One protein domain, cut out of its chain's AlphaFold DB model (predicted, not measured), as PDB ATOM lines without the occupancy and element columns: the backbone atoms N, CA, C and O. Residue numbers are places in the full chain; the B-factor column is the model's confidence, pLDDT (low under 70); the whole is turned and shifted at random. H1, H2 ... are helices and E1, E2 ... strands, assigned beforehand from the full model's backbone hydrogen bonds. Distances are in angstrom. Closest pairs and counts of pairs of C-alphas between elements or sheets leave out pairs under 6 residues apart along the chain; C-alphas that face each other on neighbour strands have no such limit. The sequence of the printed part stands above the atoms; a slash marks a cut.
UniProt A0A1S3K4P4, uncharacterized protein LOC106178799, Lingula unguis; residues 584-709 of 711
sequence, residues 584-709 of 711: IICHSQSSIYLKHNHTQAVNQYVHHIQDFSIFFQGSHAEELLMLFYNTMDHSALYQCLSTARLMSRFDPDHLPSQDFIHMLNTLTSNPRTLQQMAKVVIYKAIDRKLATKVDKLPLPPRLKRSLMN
ATOM      1  N   ILE A 584     214.052 191.459 169.946       65.31
ATOM      2  CA  ILE A 584     213.107 192.313 170.659       65.31
ATOM      3  C   ILE A 584     213.506 193.767 170.444       65.31
ATOM      4  O   ILE A 584     214.665 194.151 170.619       65.31
ATOM      5  N   ILE A 585     212.521 194.588 170.098       63.47
ATOM      6  CA  ILE A 585     212.672 196.037 170.037       63.47
ATOM      7  C   ILE A 585     212.670 196.564 171.473       63.47
ATOM      8  O   ILE A 585     211.642 196.576 172.149       63.47
ATOM      9  N   CYS A 586     213.835 196.981 171.962       62.44
ATOM     10  CA  CYS A 586     213.965 197.629 173.255       62.44
ATOM     11  C   CYS A 586     213.952 199.148 173.079       62.44
ATOM     12  O   CYS A 586     214.699 199.710 172.275       62.44
ATOM     13  N   HIS A 587     213.128 199.815 173.882       59.91
ATOM     14  CA  HIS A 587     213.109 201.266 173.994       59.91
ATOM     15  C   HIS A 587     213.920 201.684 175.223       59.91
ATOM     16  O   HIS A 587     213.642 201.257 176.342       59.91
ATOM     17  N   SER A 588     214.922 202.531 175.023       65.19
ATOM     18  CA  SER A 588     215.456 203.390 176.083       65.19
ATOM     19  C   SER A 588     214.811 204.774 175.979       65.19
ATOM     20  O   SER A 588     214.233 205.100 174.941       65.19
ATOM     21  N   GLN A 589     214.931 205.607 177.020       59.00
ATOM     22  CA  GLN A 589     214.377 206.973 177.033       59.00
ATOM     23  C   GLN A 589     214.813 207.837 175.826       59.00
ATOM     24  O   GLN A 589     214.159 208.834 175.539       59.00
ATOM     25  N   SER A 590     215.882 207.460 175.108       57.44
ATOM     26  CA  SER A 590     216.452 208.218 173.986       57.44
ATOM     27  C   SER A 590     216.843 207.392 172.745       57.44
ATOM     28  O   SER A 590     217.337 207.971 171.779       57.44
ATOM     29  N   SER A 591     216.644 206.065 172.711       65.62
ATOM     30  CA  SER A 591     217.005 205.238 171.541       65.62
ATOM     31  C   SER A 591     216.259 203.902 171.460       65.62
ATOM     32  O   SER A 591     215.888 203.325 172.485       65.62
ATOM     33  N   ILE A 592     216.078 203.408 170.231       67.50
ATOM     34  CA  ILE A 592     215.568 202.068 169.919       67.50
ATOM     35  C   ILE A 592     216.767 201.173 169.604       67.50
ATOM     36  O   ILE A 592     217.555 201.504 168.718       67.50
ATOM     37  N   TYR A 593     216.899 200.046 170.296       71.25
ATOM     38  CA  TYR A 593     217.913 199.040 169.982       71.25
ATOM     39  C   TYR A 593     217.293 197.644 169.914       71.25
ATOM     40  O   TYR A 593     216.333 197.334 170.617       71.25
ATOM     41  N   LEU A 594     217.840 196.803 169.038       62.38
ATOM     42  CA  LEU A 594     217.420 195.415 168.872       62.38
ATOM     43  C   LEU A 594     218.211 194.535 169.838       62.38
ATOM     44  O   LEU A 594     219.436 194.450 169.743       62.38
ATOM     45  N   LYS A 595     217.520 193.867 170.762       65.56
ATOM     46  CA  LYS A 595     218.126 192.903 171.684       65.56
ATOM     47  C   LYS A 595     217.755 191.489 171.260       65.56
ATOM     48  O   LYS A 595     216.583 191.182 171.081       65.56
ATOM     49  N   HIS A 596     218.751 190.627 171.102       64.62
ATOM     50  CA  HIS A 596     218.513 189.218 170.802       64.62
ATOM     51  C   HIS A 596     218.228 188.481 172.113       64.62
ATOM     52  O   HIS A 596     219.009 188.575 173.062       64.62
ATOM     53  N   ASN A 597     217.103 187.772 172.180       67.69
ATOM     54  CA  ASN A 597     216.827 186.871 173.292       67.69
ATOM     55  C   ASN A 597     217.481 185.531 172.992       67.69
ATOM     56  O   ASN A 597     217.001 184.803 172.135       67.69
ATOM     57  N   HIS A 598     218.562 185.173 173.674       71.75
ATOM     58  CA  HIS A 598     219.131 183.845 173.468       71.75
ATOM     59  C   HIS A 598     218.130 182.785 173.945       71.75
ATOM     60  O   HIS A 598     217.687 182.811 175.093       71.75
ATOM     61  N   THR A 599     217.756 181.869 173.053       73.56
ATOM     62  CA  THR A 599     216.794 180.775 173.296       73.56
ATOM     63  C   THR A 599     217.481 179.509 173.802       73.56
ATOM     64  O   THR A 599     216.860 178.453 173.884       73.56
ATOM     65  N   GLN A 600     218.770 179.608 174.135       82.44
ATOM     66  CA  GLN A 600     219.572 178.516 174.666       82.44
ATOM     67  C   GLN A 600     218.949 177.938 175.942       82.44
ATOM     68  O   GLN A 600     218.276 178.634 176.708       82.44
ATOM     69  N   ALA A 601     219.248 176.665 176.188       81.44
ATOM     70  CA  ALA A 601     218.767 175.873 177.316       81.44
ATOM     71  C   ALA A 601     218.819 176.619 178.669       81.44
ATOM     72  O   ALA A 601     217.833 176.653 179.401       81.44
ATOM     73  N   VAL A 602     219.935 177.290 178.972       83.31
ATOM     74  CA  VAL A 602     220.119 178.026 180.239       83.31
ATOM     75  C   VAL A 602     219.109 179.147 180.426       83.31
ATOM     76  O   VAL A 602     218.587 179.326 181.521       83.31
ATOM     77  N   ASN A 603     218.809 179.898 179.370       78.94
ATOM     78  CA  ASN A 603     217.869 181.006 179.468       78.94
ATOM     79  C   ASN A 603     216.436 180.515 179.658       78.94
ATOM     80  O   ASN A 603     215.699 181.104 180.445       78.94
ATOM     81  N   GLN A 604     216.061 179.423 178.988       78.81
ATOM     82  CA  GLN A 604     214.771 178.770 179.212       78.81
ATOM     83  C   GLN A 604     214.662 178.267 180.657       78.81
ATOM     84  O   GLN A 604     213.649 178.490 181.309       78.81
ATOM     85  N   TYR A 605     215.728 177.664 181.189       81.81
ATOM     86  CA  TYR A 605     215.773 177.185 182.570       81.81
ATOM     87  C   TYR A 605     215.590 178.316 183.588       81.81
ATOM     88  O   TYR A 605     214.718 178.227 184.450       81.81
ATOM     89  N   VAL A 606     216.352 179.409 183.458       78.69
ATOM     90  CA  VAL A 606     216.225 180.566 184.364       78.69
ATOM     91  C   VAL A 606     214.840 181.208 184.251       78.69
ATOM     92  O   VAL A 606     214.266 181.584 185.270       78.69
ATOM     93  N   HIS A 607     214.274 181.283 183.042       77.31
ATOM     94  CA  HIS A 607     212.914 181.783 182.841       77.31
ATOM     95  C   HIS A 607     211.859 180.891 183.506       77.31
ATOM     96  O   HIS A 607     210.892 181.406 184.042       77.31
ATOM     97  N   HIS A 608     211.997 179.565 183.471       76.06
ATOM     98  CA  HIS A 608     211.007 178.688 184.101       76.06
ATOM     99  C   HIS A 608     211.124 178.660 185.626       76.06
ATOM    100  O   HIS A 608     210.106 178.563 186.295       76.06
ATOM    101  N   ILE A 609     212.331 178.766 186.189       75.88
ATOM    102  CA  ILE A 609     212.520 178.742 187.649       75.88
ATOM    103  C   ILE A 609     212.071 180.029 188.336       75.88
ATOM    104  O   ILE A 609     211.655 179.978 189.492       75.88
ATOM    105  N   GLN A 610     212.136 181.177 187.656       69.56
ATOM    106  CA  GLN A 610     211.791 182.462 188.277       69.56
ATOM    107  C   GLN A 610     210.353 182.509 188.822       69.56
ATOM    108  O   GLN A 610     210.095 183.245 189.770       69.56
ATOM    109  N   ASP A 611     209.455 181.697 188.259       65.62
ATOM    110  CA  ASP A 611     208.035 181.670 188.604       65.62
ATOM    111  C   ASP A 611     207.735 180.802 189.848       65.62
ATOM    112  O   ASP A 611     206.641 180.880 190.406       65.62
ATOM    113  N   PHE A 612     208.692 179.989 190.326       66.50
ATOM    114  CA  PHE A 612     208.455 178.978 191.366       66.50
ATOM    115  C   PHE A 612     209.444 179.086 192.538       66.50
ATOM    116  O   PHE A 612     210.561 178.570 192.504       66.50
ATOM    117  N   SER A 613     208.994 179.683 193.646       63.00
ATOM    118  CA  SER A 613     209.798 179.870 194.867       63.00
ATOM    119  C   SER A 613     210.157 178.567 195.606       63.00
ATOM    120  O   SER A 613     211.111 178.533 196.384       63.00
ATOM    121  N   ILE A 614     209.423 177.481 195.348       63.88
ATOM    122  CA  ILE A 614     209.581 176.169 196.003       63.88
ATOM    123  C   ILE A 614     210.920 175.503 195.628       63.88
ATOM    124  O   ILE A 614     211.519 174.812 196.450       63.88
ATOM    125  N   PHE A 615     211.436 175.758 194.422       65.19
ATOM    126  CA  PHE A 615     212.657 175.126 193.900       65.19
ATOM    127  C   PHE A 615     213.959 175.606 194.545       65.19
ATOM    128  O   PHE A 615     214.997 174.975 194.371       65.19
ATOM    129  N   PHE A 616     213.915 176.698 195.307       67.00
ATOM    130  CA  PHE A 616     215.086 177.242 195.992       67.00
ATOM    131  C   PHE A 616     215.375 176.561 197.342       67.00
ATOM    132  O   PHE A 616     216.296 176.955 198.057       67.00
ATOM    133  N   GLN A 617     214.600 175.537 197.707       62.06
ATOM    134  CA  GLN A 617     214.850 174.700 198.876       62.06
ATOM    135  C   GLN A 617     215.708 173.492 198.464       62.06
ATOM    136  O   GLN A 617     215.251 172.644 197.707       62.06
ATOM    137  N   GLY A 618     216.947 173.398 198.967       60.97
ATOM    138  CA  GLY A 618     217.768 172.179 198.851       60.97
ATOM    139  C   GLY A 618     219.087 172.276 198.073       60.97
ATOM    140  O   GLY A 618     219.855 171.325 198.133       60.97
ATOM    141  N   SER A 619     219.419 173.406 197.442       73.94
ATOM    142  CA  SER A 619     220.598 173.623 196.566       73.94
ATOM    143  C   SER A 619     220.570 172.952 195.173       73.94
ATOM    144  O   SER A 619     221.507 173.084 194.386       73.94
ATOM    145  N   HIS A 620     219.485 172.255 194.819       76.62
ATOM    146  CA  HIS A 620     219.382 171.475 193.572       76.62
ATOM    147  C   HIS A 620     219.267 172.370 192.329       76.62
ATOM    148  O   HIS A 620     219.762 172.021 191.254       76.62
ATOM    149  N   ALA A 621     218.637 173.542 192.463       76.00
ATOM    150  CA  ALA A 621     218.513 174.514 191.378       76.00
ATOM    151  C   ALA A 621     219.875 175.137 191.014       76.00
ATOM    152  O   ALA A 621     220.172 175.370 189.835       76.00
ATOM    153  N   GLU A 622     220.711 175.371 192.025       79.81
ATOM    154  CA  GLU A 622     222.091 175.826 191.915       79.81
ATOM    155  C   GLU A 622     222.976 174.771 191.235       79.81
ATOM    156  O   GLU A 622     223.746 175.105 190.332       79.81
ATOM    157  N   GLU A 623     222.840 173.492 191.603       82.19
ATOM    158  CA  GLU A 623     223.583 172.384 190.980       82.19
ATOM    159  C   GLU A 623     223.305 172.269 189.472       82.19
ATOM    160  O   GLU A 623     224.223 172.080 188.670       82.19
ATOM    161  N   LEU A 624     222.046 172.437 189.065       83.56
ATOM    162  CA  LEU A 624     221.637 172.472 187.660       83.56
ATOM    163  C   LEU A 624     222.214 173.677 186.904       83.56
ATOM    164  O   LEU A 624     222.677 173.536 185.771       83.56
ATOM    165  N   LEU A 625     222.241 174.861 187.523       83.56
ATOM    166  CA  LEU A 625     222.883 176.034 186.922       83.56
ATOM    167  C   LEU A 625     224.397 175.814 186.761       83.56
ATOM    168  O   LEU A 625     224.973 176.158 185.723       83.56
ATOM    169  N   MET A 626     225.033 175.189 187.755       84.56
ATOM    170  CA  MET A 626     226.451 174.835 187.719       84.56
ATOM    171  C   MET A 626     226.775 173.811 186.626       84.56
ATOM    172  O   MET A 626     227.809 173.935 185.966       84.56
ATOM    173  N   LEU A 627     225.874 172.861 186.354       84.94
ATOM    174  CA  LEU A 627     226.009 171.912 185.246       84.94
ATOM    175  C   LEU A 627     226.161 172.635 183.895       84.94
ATOM    176  O   LEU A 627     227.055 172.316 183.105       84.94
ATOM    177  N   PHE A 628     225.343 173.658 183.637       84.12
ATOM    178  CA  PHE A 628     225.481 174.482 182.433       84.12
ATOM    179  C   PHE A 628     226.722 175.379 182.473       84.12
ATOM    180  O   PHE A 628     227.439 175.515 181.475       84.12
ATOM    181  N   TYR A 629     227.030 175.950 183.640       84.50
ATOM    182  CA  TYR A 629     228.229 176.761 183.830       84.50
ATOM    183  C   TYR A 629     229.515 175.981 183.537       84.50
ATOM    184  O   TYR A 629     230.461 176.558 183.006       84.50
ATOM    185  N   ASN A 630     229.565 174.684 183.823       82.88
ATOM    186  CA  ASN A 630     230.747 173.859 183.585       82.88
ATOM    187  C   ASN A 630     230.851 173.322 182.144       82.88
ATOM    188  O   ASN A 630     231.890 172.763 181.788       82.88
ATOM    189  N   THR A 631     229.823 173.495 181.304       83.69
ATOM    190  CA  THR A 631     229.729 172.847 179.976       83.69
ATOM    191  C   THR A 631     229.665 173.806 178.796       83.69
ATOM    192  O   THR A 631     230.168 173.470 177.724       83.69
ATOM    193  N   MET A 632     229.082 174.992 178.975       83.56
ATOM    194  CA  MET A 632     228.942 175.993 177.911       83.56
ATOM    195  C   MET A 632     230.243 176.720 177.582       83.56
ATOM    196  O   MET A 632     231.102 176.908 178.452       83.56
ATOM    197  N   ASP A 633     230.351 177.235 176.361       84.31
ATOM    198  CA  ASP A 633     231.439 178.130 175.966       84.31
ATOM    199  C   ASP A 633     231.355 179.462 176.739       84.31
ATOM    200  O   ASP A 633     230.280 179.974 177.047       84.31
ATOM    201  N   HIS A 634     232.511 180.046 177.075       82.38
ATOM    202  CA  HIS A 634     232.565 181.205 177.977       82.38
ATOM    203  C   HIS A 634     231.835 182.442 177.424       82.38
ATOM    204  O   HIS A 634     231.144 183.128 178.174       82.38
ATOM    205  N   SER A 635     231.954 182.711 176.119       82.50
ATOM    206  CA  SER A 635     231.292 183.848 175.470       82.50
ATOM    207  C   SER A 635     229.772 183.679 175.410       82.50
ATOM    208  O   SER A 635     229.049 184.610 175.757       82.50
ATOM    209  N   ALA A 636     229.298 182.496 175.009       80.94
ATOM    210  CA  ALA A 636     227.875 182.178 174.909       80.94
ATOM    211  C   ALA A 636     227.204 182.196 176.290       80.94
ATOM    212  O   ALA A 636     226.176 182.845 176.472       80.94
ATOM    213  N   LEU A 637     227.840 181.574 177.292       83.81
ATOM    214  CA  LEU A 637     227.348 181.586 178.668       83.81
ATOM    215  C   LEU A 637     227.191 183.016 179.198       83.81
ATOM    216  O   LEU A 637     226.151 183.342 179.761       83.81
ATOM    217  N   TYR A 638     228.213 183.866 179.045       81.75
ATOM    218  CA  TYR A 638     228.168 185.229 179.577       81.75
ATOM    219  C   TYR A 638     227.032 186.042 178.946       81.75
ATOM    220  O   TYR A 638     226.303 186.742 179.651       81.75
ATOM    221  N   GLN A 639     226.838 185.904 177.630       79.06
ATOM    222  CA  GLN A 639     225.719 186.524 176.924       79.06
ATOM    223  C   GLN A 639     224.378 186.039 177.491       79.06
ATOM    224  O   GLN A 639     223.568 186.871 177.901       79.06
ATOM    225  N   CYS A 640     224.187 184.728 177.650       78.06
ATOM    226  CA  CYS A 640     222.974 184.156 178.237       78.06
ATOM    227  C   CYS A 640     222.722 184.619 179.671       78.06
ATOM    228  O   CYS A 640     221.684 185.221 179.941       78.06
ATOM    229  N   LEU A 641     223.686 184.466 180.578       79.62
ATOM    230  CA  LEU A 641     223.520 184.877 181.974       79.62
ATOM    231  C   LEU A 641     223.277 186.391 182.109       79.62
ATOM    232  O   LEU A 641     222.474 186.816 182.940       79.62
ATOM    233  N   SER A 642     223.904 187.216 181.261       77.62
ATOM    234  CA  SER A 642     223.642 188.660 181.229       77.62
ATOM    235  C   SER A 642     222.215 188.982 180.767       77.62
ATOM    236  O   SER A 642     221.577 189.882 181.320       77.62
ATOM    237  N   THR A 643     221.685 188.234 179.790       74.06
ATOM    238  CA  THR A 643     220.288 188.363 179.360       74.06
ATOM    239  C   THR A 643     219.323 187.874 180.432       74.06
ATOM    240  O   THR A 643     218.385 188.603 180.745       74.06
ATOM    241  N   ALA A 644     219.599 186.729 181.057       70.88
ATOM    242  CA  ALA A 644     218.792 186.148 182.120       70.88
ATOM    243  C   ALA A 644     218.665 187.101 183.317       70.88
ATOM    244  O   ALA A 644     217.552 187.390 183.742       70.88
ATOM    245  N   ARG A 645     219.775 187.713 183.761       71.56
ATOM    246  CA  ARG A 645     219.791 188.726 184.838       71.56
ATOM    247  C   ARG A 645     218.896 189.940 184.554       71.56
ATOM    248  O   ARG A 645     218.411 190.585 185.475       71.56
ATOM    249  N   LEU A 646     218.729 190.302 183.281       64.88
ATOM    250  CA  LEU A 646     217.905 191.444 182.866       64.88
ATOM    251  C   LEU A 646     216.428 191.074 182.685       64.88
ATOM    252  O   LEU A 646     215.578 191.960 182.750       64.88
ATOM    253  N   MET A 647     216.134 189.804 182.399       57.78
ATOM    254  CA  MET A 647     214.771 189.297 182.216       57.78
ATOM    255  C   MET A 647     214.138 188.832 183.528       57.78
ATOM    256  O   MET A 647     212.917 188.872 183.644       57.78
ATOM    257  N   SER A 648     214.954 188.474 184.520       57.03
ATOM    258  CA  SER A 648     214.514 188.042 185.838       57.03
ATOM    259  C   SER A 648     213.965 189.210 186.667       57.03
ATOM    260  O   SER A 648     214.671 189.816 187.479       57.03
ATOM    261  N   ARG A 649     212.695 189.558 186.449       54.75
ATOM    262  CA  ARG A 649     211.905 190.349 187.399       54.75
ATOM    263  C   ARG A 649     211.390 189.392 188.469       54.75
ATOM    264  O   ARG A 649     210.264 188.928 188.381       54.75
ATOM    265  N   PHE A 650     212.239 189.054 189.434       54.25
ATOM    266  CA  PHE A 650     211.782 188.322 190.612       54.25
ATOM    267  C   PHE A 650     210.821 189.227 191.391       54.25
ATOM    268  O   PHE A 650     211.196 190.353 191.735       54.25
ATOM    269  N   ASP A 651     209.587 188.774 191.613       45.03
ATOM    270  CA  ASP A 651     208.603 189.547 192.369       45.03
ATOM    271  C   ASP A 651     209.122 189.815 193.796       45.03
ATOM    272  O   ASP A 651     209.592 188.893 194.468       45.03
ATOM    273  N   PRO A 652     209.047 191.063 194.293       46.03
ATOM    274  CA  PRO A 652     209.591 191.438 195.600       46.03
ATOM    275  C   PRO A 652     208.890 190.753 196.788       46.03
ATOM    276  O   PRO A 652     209.482 190.672 197.863       46.03
ATOM    277  N   ASP A 653     207.675 190.227 196.595       45.97
ATOM    278  CA  ASP A 653     206.869 189.577 197.641       45.97
ATOM    279  C   ASP A 653     207.099 188.054 197.751       45.97
ATOM    280  O   ASP A 653     206.694 187.420 198.729       45.97
ATOM    281  N   HIS A 654     207.782 187.442 196.781       47.59
ATOM    282  CA  HIS A 654     208.131 186.021 196.785       47.59
ATOM    283  C   HIS A 654     209.643 185.890 196.781       47.59
ATOM    284  O   HIS A 654     210.227 185.703 195.724       47.59
ATOM    285  N   LEU A 655     210.282 186.021 197.952       48.81
ATOM    286  CA  LEU A 655     211.741 185.969 198.070       48.81
ATOM    287  C   LEU A 655     212.300 184.683 197.419       48.81
ATOM    288  O   LEU A 655     212.160 183.609 198.012       48.81
ATOM    289  N   PRO A 656     212.974 184.762 196.256       53.41
ATOM    290  CA  PRO A 656     213.881 183.698 195.841       53.41
ATOM    291  C   PRO A 656     214.979 183.570 196.907       53.41
ATOM    292  O   PRO A 656     215.266 184.545 197.616       53.41
ATOM    293  N   SER A 657     215.607 182.396 197.051       55.84
ATOM    294  CA  SER A 657     216.751 182.289 197.965       55.84
ATOM    295  C   SER A 657     217.770 183.364 197.577       55.84
ATOM    296  O   SER A 657     218.170 183.486 196.414       55.84
ATOM    297  N   GLN A 658     218.175 184.197 198.541       62.28
ATOM    298  CA  GLN A 658     219.227 185.194 198.318       62.28
ATOM    299  C   GLN A 658     220.484 184.531 197.729       62.28
ATOM    300  O   GLN A 658     221.202 185.157 196.952       62.28
ATOM    301  N   ASP A 659     220.678 183.243 198.026       65.38
ATOM    302  CA  ASP A 659     221.763 182.384 197.567       65.38
ATOM    303  C   ASP A 659     221.770 182.153 196.047       65.38
ATOM    304  O   ASP A 659     222.826 182.311 195.428       65.38
ATOM    305  N   PHE A 660     220.628 181.869 195.406       72.56
ATOM    306  CA  PHE A 660     220.582 181.642 193.952       72.56
ATOM    307  C   PHE A 660     220.846 182.933 193.167       72.56
ATOM    308  O   PHE A 660     221.628 182.947 192.214       72.56
ATOM    309  N   ILE A 661     220.256 184.056 193.596       72.38
ATOM    310  CA  ILE A 661     220.523 185.373 192.992       72.38
ATOM    311  C   ILE A 661     221.976 185.791 193.232       72.38
ATOM    312  O   ILE A 661     222.637 186.295 192.319       72.38
ATOM    313  N   HIS A 662     222.494 185.576 194.441       74.81
ATOM    314  CA  HIS A 662     223.894 185.835 194.755       74.81
ATOM    315  C   HIS A 662     224.818 184.989 193.872       74.81
ATOM    316  O   HIS A 662     225.789 185.517 193.323       74.81
ATOM    317  N   MET A 663     224.498 183.712 193.653       78.25
ATOM    318  CA  MET A 663     225.227 182.838 192.738       78.25
ATOM    319  C   MET A 663     225.164 183.355 191.298       78.25
ATOM    320  O   MET A 663     226.213 183.533 190.685       78.25
ATOM    321  N   LEU A 664     223.984 183.690 190.774       78.38
ATOM    322  CA  LEU A 664     223.823 184.234 189.421       78.38
ATOM    323  C   LEU A 664     224.631 185.531 189.223       78.38
ATOM    324  O   LEU A 664     225.312 185.716 188.208       78.38
ATOM    325  N   ASN A 665     224.621 186.417 190.222       77.25
ATOM    326  CA  ASN A 665     225.426 187.639 190.228       77.25
ATOM    327  C   ASN A 665     226.929 187.339 190.305       77.25
ATOM    328  O   ASN A 665     227.721 187.981 189.615       77.25
ATOM    329  N   THR A 666     227.329 186.336 191.084       80.94
ATOM    330  CA  THR A 666     228.729 185.900 191.188       80.94
ATOM    331  C   THR A 666     229.221 185.317 189.863       80.94
ATOM    332  O   THR A 666     230.284 185.711 189.387       80.94
ATOM    333  N   LEU A 667     228.437 184.443 189.223       79.69
ATOM    334  CA  LEU A 667     228.774 183.793 187.948       79.69
ATOM    335  C   LEU A 667     228.812 184.775 186.764       79.69
ATOM    336  O   LEU A 667     229.524 184.534 185.792       79.69
ATOM    337  N   THR A 668     228.063 185.882 186.834       78.19
ATOM    338  CA  THR A 668     228.112 186.960 185.827       78.19
ATOM    339  C   THR A 668     229.222 187.973 186.083       78.19
ATOM    340  O   THR A 668     229.716 188.576 185.135       78.19
ATOM    341  N   SER A 669     229.614 188.191 187.337       79.38
ATOM    342  CA  SER A 669     230.600 189.223 187.686       79.38
ATOM    343  C   SER A 669     232.033 188.693 187.689       79.38
ATOM    344  O   SER A 669     232.956 189.438 187.363       79.38
ATOM    345  N   ASN A 670     232.226 187.411 188.016       79.88
ATOM    346  CA  ASN A 670     233.546 186.798 188.120       79.88
ATOM    347  C   ASN A 670     233.847 185.908 186.901       79.88
ATOM    348  O   ASN A 670     233.055 185.024 186.574       79.88
ATOM    349  N   PRO A 671     235.001 186.086 186.231       77.44
ATOM    350  CA  PRO A 671     235.405 185.213 185.136       77.44
ATOM    351  C   PRO A 671     235.762 183.802 185.637       77.44
ATOM    352  O   PRO A 671     236.199 183.613 186.774       77.44
ATOM    353  N   ARG A 672     235.619 182.805 184.754       83.25
ATOM    354  CA  ARG A 672     236.005 181.410 185.026       83.25
ATOM    355  C   ARG A 672     237.491 181.298 185.365       83.25
ATOM    356  O   ARG A 672     238.329 181.995 184.795       83.25
ATOM    357  N   THR A 673     237.834 180.343 186.227       85.25
ATOM    358  CA  THR A 673     239.242 180.004 186.473       85.25
ATOM    359  C   THR A 673     239.864 179.326 185.249       85.25
ATOM    360  O   THR A 673     239.172 178.679 184.458       85.25
ATOM    361  N   LEU A 674     241.195 179.400 185.113       82.75
ATOM    362  CA  LEU A 674     241.922 178.741 184.019       82.75
ATOM    363  C   LEU A 674     241.627 177.231 183.958       82.75
ATOM    364  O   LEU A 674     241.497 176.664 182.878       82.75
ATOM    365  N   GLN A 675     241.466 176.589 185.119       82.88
ATOM    366  CA  GLN A 675     241.112 175.175 185.214       82.88
ATOM    367  C   GLN A 675     239.721 174.887 184.627       82.88
ATOM    368  O   GLN A 675     239.566 173.933 183.866       82.88
ATOM    369  N   GLN A 676     238.718 175.709 184.951       83.06
ATOM    370  CA  GLN A 676     237.358 175.578 184.416       83.06
ATOM    371  C   GLN A 676     237.330 175.828 182.903       83.06
ATOM    372  O   GLN A 676     236.710 175.067 182.162       83.06
ATOM    373  N   MET A 677     238.058 176.840 182.422       82.75
ATOM    374  CA  MET A 677     238.192 177.104 180.986       82.75
ATOM    375  C   MET A 677     238.854 175.931 180.253       82.75
ATOM    376  O   MET A 677     238.350 175.490 179.223       82.75
ATOM    377  N   ALA A 678     239.939 175.379 180.804       82.88
ATOM    378  CA  ALA A 678     240.627 174.231 180.220       82.88
ATOM    379  C   ALA A 678     239.720 172.992 180.139       82.88
ATOM    380  O   ALA A 678     239.725 172.306 179.117       82.88
ATOM    381  N   LYS A 679     238.896 172.730 181.164       82.88
ATOM    382  CA  LYS A 679     237.909 171.637 181.138       82.88
ATOM    383  C   LYS A 679     236.919 171.782 179.983       82.88
ATOM    384  O   LYS A 679     236.706 170.816 179.256       82.88
ATOM    385  N   VAL A 680     236.371 172.979 179.774       83.56
ATOM    386  CA  VAL A 680     235.420 173.255 178.681       83.56
ATOM    387  C   VAL A 680     236.085 173.094 177.313       83.56
ATOM    388  O   VAL A 680     235.506 172.499 176.407       83.56
ATOM    389  N   VAL A 681     237.333 173.544 177.164       84.00
ATOM    390  CA  VAL A 681     238.096 173.364 175.918       84.00
ATOM    391  C   VAL A 681     238.340 171.880 175.625       84.00
ATOM    392  O   VAL A 681     238.124 171.441 174.496       84.00
ATOM    393  N   ILE A 682     238.731 171.090 176.632       82.44
ATOM    394  CA  ILE A 682     238.903 169.634 176.494       82.44
ATOM    395  C   ILE A 682     237.568 168.971 176.136       82.44
ATOM    396  O   ILE A 682     237.520 168.147 175.225       82.44
ATOM    397  N   TYR A 683     236.483 169.361 176.809       83.00
ATOM    398  CA  TYR A 683     235.131 168.872 176.545       83.00
ATOM    399  C   TYR A 683     234.682 169.152 175.102       83.00
ATOM    400  O   TYR A 683     234.139 168.273 174.432       83.00
ATOM    401  N   LYS A 684     234.984 170.342 174.574       83.38
ATOM    402  CA  LYS A 684     234.719 170.699 173.175       83.38
ATOM    403  C   LYS A 684     235.583 169.899 172.197       83.38
ATOM    404  O   LYS A 684     235.064 169.437 171.186       83.38
ATOM    405  N   ALA A 685     236.860 169.685 172.510       83.31
ATOM    406  CA  ALA A 685     237.793 168.949 171.652       83.31
ATOM    407  C   ALA A 685     237.421 167.467 171.459       83.31
ATOM    408  O   ALA A 685     237.790 166.865 170.454       83.31
ATOM    409  N   ILE A 686     236.675 166.869 172.393       83.69
ATOM    410  CA  ILE A 686     236.160 165.494 172.270       83.69
ATOM    411  C   ILE A 686     234.761 165.428 171.630       83.69
ATOM    412  O   ILE A 686     234.079 164.406 171.743       83.69
ATOM    413  N   ASP A 687     234.308 166.482 170.953       80.31
ATOM    414  CA  ASP A 687     232.936 166.633 170.438       80.31
ATOM    415  C   ASP A 687     231.867 166.445 171.520       80.31
ATOM    416  O   ASP A 687     230.778 165.945 171.245       80.31
ATOM    417  N   ARG A 688     232.187 166.785 172.775       81.81
ATOM    418  CA  ARG A 688     231.253 166.720 173.908       81.81
ATOM    419  C   ARG A 688     230.758 165.313 174.267       81.81
ATOM    420  O   ARG A 688     229.888 165.159 175.113       81.81
ATOM    421  N   LYS A 689     231.353 164.262 173.693       81.38
ATOM    422  CA  LYS A 689     231.009 162.854 173.959       81.38
ATOM    423  C   LYS A 689     231.875 162.259 175.074       81.38
ATOM    424  O   LYS A 689     232.689 161.366 174.826       81.38
ATOM    425  N   LEU A 690     231.716 162.767 176.296       79.62
ATOM    426  CA  LEU A 690     232.477 162.324 177.473       79.62
ATOM    427  C   LEU A 690     232.379 160.806 177.689       79.62
ATOM    428  O   LEU A 690     233.407 160.132 177.724       79.62
ATOM    429  N   ALA A 691     231.162 160.260 177.729       76.94
ATOM    430  CA  ALA A 691     230.919 158.857 178.069       76.94
ATOM    431  C   ALA A 691     231.574 157.856 177.100       76.94
ATOM    432  O   ALA A 691     231.968 156.770 177.506       76.94
ATOM    433  N   THR A 692     231.741 158.213 175.822       78.44
ATOM    434  CA  THR A 692     232.264 157.284 174.799       78.44
ATOM    435  C   THR A 692     233.760 157.444 174.524       78.44
ATOM    436  O   THR A 692     234.406 156.511 174.028       78.44
ATOM    437  N   LYS A 693     234.327 158.627 174.801       81.25
ATOM    438  CA  LYS A 693     235.707 158.974 174.429       81.25
ATOM    439  C   LYS A 693     236.657 159.125 175.617       81.25
ATOM    440  O   LYS A 693     237.851 158.922 175.418       81.25
ATOM    441  N   VAL A 694     236.182 159.433 176.831       80.94
ATOM    442  CA  VAL A 694     237.068 159.710 177.986       80.94
ATOM    443  C   VAL A 694     237.927 158.505 178.366       80.94
ATOM    444  O   VAL A 694     239.122 158.665 178.627       80.94
ATOM    445  N   ASP A 695     237.375 157.294 178.319       75.94
ATOM    446  CA  ASP A 695     238.143 156.086 178.633       75.94
ATOM    447  C   ASP A 695     239.255 155.811 177.620       75.94
ATOM    448  O   ASP A 695     240.319 155.314 178.001       75.94
ATOM    449  N   LYS A 696     239.066 156.242 176.367       81.06
ATOM    450  CA  LYS A 696     240.045 156.123 175.277       81.06
ATOM    451  C   LYS A 696     241.174 157.155 175.369       81.06
ATOM    452  O   LYS A 696     242.179 157.012 174.680       81.06
ATOM    453  N   LEU A 697     241.039 158.187 176.209       80.62
ATOM    454  CA  LEU A 697     242.082 159.197 176.384       80.62
ATOM    455  C   LEU A 697     243.259 158.640 177.208       80.62
ATOM    456  O   LEU A 697     243.039 157.965 178.220       80.62
ATOM    457  N   PRO A 698     244.513 158.974 176.862       80.50
ATOM    458  CA  PRO A 698     245.698 158.599 177.634       80.50
ATOM    459  C   PRO A 698     245.874 159.514 178.866       80.50
ATOM    460  O   PRO A 698     246.889 160.183 179.026       80.50
ATOM    461  N   LEU A 699     244.857 159.589 179.732       80.88
ATOM    462  CA  LEU A 699     244.843 160.436 180.931       80.88
ATOM    463  C   LEU A 699     244.864 159.607 182.230       80.88
ATOM    464  O   LEU A 699     244.272 158.525 182.278       80.88
ATOM    465  N   PRO A 700     245.466 160.124 183.320       84.25
ATOM    466  CA  PRO A 700     245.367 159.528 184.649       84.25
ATOM    467  C   PRO A 700     243.908 159.327 185.104       84.25
ATOM    468  O   PRO A 700     243.060 160.187 184.849       84.25
ATOM    469  N   PRO A 701     243.601 158.264 185.872       80.44
ATOM    470  CA  PRO A 701     242.230 157.929 186.274       80.44
ATOM    471  C   PRO A 701     241.551 159.030 187.100       80.44
ATOM    472  O   PRO A 701     240.344 159.225 186.998       80.44
ATOM    473  N   ARG A 702     242.315 159.808 187.881       79.62
ATOM    474  CA  ARG A 702     241.782 160.968 188.622       79.62
ATOM    475  C   ARG A 702     241.292 162.083 187.694       79.62
ATOM    476  O   ARG A 702     240.252 162.674 187.963       79.62
ATOM    477  N   LEU A 703     242.006 162.341 186.597       75.69
ATOM    478  CA  LEU A 703     241.611 163.341 185.603       75.69
ATOM    479  C   LEU A 703     240.431 162.849 184.764       75.69
ATOM    480  O   LEU A 703     239.511 163.623 184.526       75.69
ATOM    481  N   LYS A 704     240.393 161.556 184.417       78.62
ATOM    482  CA  LYS A 704     239.221 160.937 183.776       78.62
ATOM    483  C   LYS A 704     237.959 161.091 184.629       78.62
ATOM    484  O   LYS A 704     236.954 161.592 184.137       78.62
ATOM    485  N   ARG A 705     238.029 160.775 185.930       76.56
ATOM    486  CA  ARG A 705     236.909 160.993 186.871       76.56
ATOM    487  C   ARG A 705     236.508 162.466 186.975       76.56
ATOM    488  O   ARG A 705     235.325 162.765 187.020       76.56
ATOM    489  N   SER A 706     237.478 163.382 186.971       74.88
ATOM    490  CA  SER A 706     237.214 164.829 187.029       74.88
ATOM    491  C   SER A 706     236.621 165.418 185.739       74.88
ATOM    492  O   SER A 706     236.072 166.517 185.784       74.88
ATOM    493  N   LEU A 707     236.760 164.724 184.604       74.25
ATOM    494  CA  LEU A 707     236.109 165.070 183.336       74.25
ATOM    495  C   LEU A 707     234.707 164.454 183.229       74.25
ATOM    496  O   LEU A 707     233.823 165.076 182.654       74.25
ATOM    497  N   MET A 708     234.499 163.255 183.784       70.38
ATOM    498  CA  MET A 708     233.187 162.589 183.820       70.38
ATOM    499  C   MET A 708     232.215 163.239 184.811       70.38
ATOM    500  O   MET A 708     231.019 163.322 184.530       70.38
ATOM    501  N   ASN A 709     232.728 163.719 185.948       71.06
ATOM    502  CA  ASN A 709     231.968 164.537 186.888       71.06
ATOM    503  C   ASN A 709     231.975 165.985 186.395       71.06
ATOM    504  O   ASN A 709     232.967 166.699 186.542       71.06
TER     505      ASN A 709
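Overview. This is residues 584 to 709 of the 711 residues of the protein "uncharacterized protein LOC106178799" of Lingula unguis (UniProt A0A1S3K4P4). Two lobes of helices make a loose, elongated model: H1, H3, H4 and H5 cluster in the larger lobe with short H2 at one end, and H6, H7 and H8 make a smaller one. At the far end of the larger lobe a two-stranded hairpin, E1 and E2, sticks out with residues 587 to 592. The 126 printed residues run E1 E2 H1 H2 H3 H4 H5 H6 H7 H8, mostly helix, with the two strands antiparallel. The radius of gyration of the C-alphas is 17.4 A, and the spans are 57 by 36 by 23 A.

Arrangement. Start at the hairpin of E1, residues 584 to 588, and E2, residues 591 to 595, where N 586 and O 593 are 2.9 A apart, within hydrogen-bond range. From there a tight link leads to H1, residues 601 to 609, which touches H4, residues 634 to 647, at Asn 603 and Ala 644, their closest C-alphas, 5.9 A, at a shallow tilt of 26 degrees, the same way. H5, residues 658 to 669, touches H4 with residues 664 to 668 alone, closest at the C-alphas of Leu 641 and Thr 668, 6.3 A, at a steep tilt of 46 degrees, opposite ways. With residues 660 to 663 alone H5 only just touches H3, residues 620 to 629, with 3 pairs of C-alphas within 8 A, closest at Glu 622 and Phe 660, 6.3 A; the tilt is a shallow 7 degrees. Helix packing is mostly aligned, only just, with 2 of 3 tilts shallow. H2, residues 613 to 616, is close to H1, H3 and H5 but not clearly touching. H6, residues 674 to 685, is apart from H5 and near H8, residues 701 to 708; the C-alphas of Lys 679 and Leu 707 are closest, 7.2 A. H7, residues 690 to 693, only just touches H8, with 3 pairs of C-alphas within 8 A, closest at Leu 690 and Met 708, 6.4 A. Every O i to N i+4 pair is within hydrogen-bond range in H1, H3, H4, H5, H6 and H8; H2 and H7 are too short for one.

Along the chain. Find C-alpha 584 at (213.107, 192.313, 170.659), where E1 begins. H4 starts at C-alpha 634, (232.565, 181.205, 177.977), and runs 20.0 A; H6 spans 16.3 A and H5 16.1 A. H8 ends at C-alpha 708, (233.187, 162.589, 183.820).

Size, cuts and confidence. The C-alphas of Ser 590 and Pro 701 are farthest apart, 57.8 A. The printed part has no cut and no long link. Mean pLDDT of the printed part is 74.1; 36 residues are under 70: 584 to 592, 594 to 597, 610 to 618 and 646 to 659.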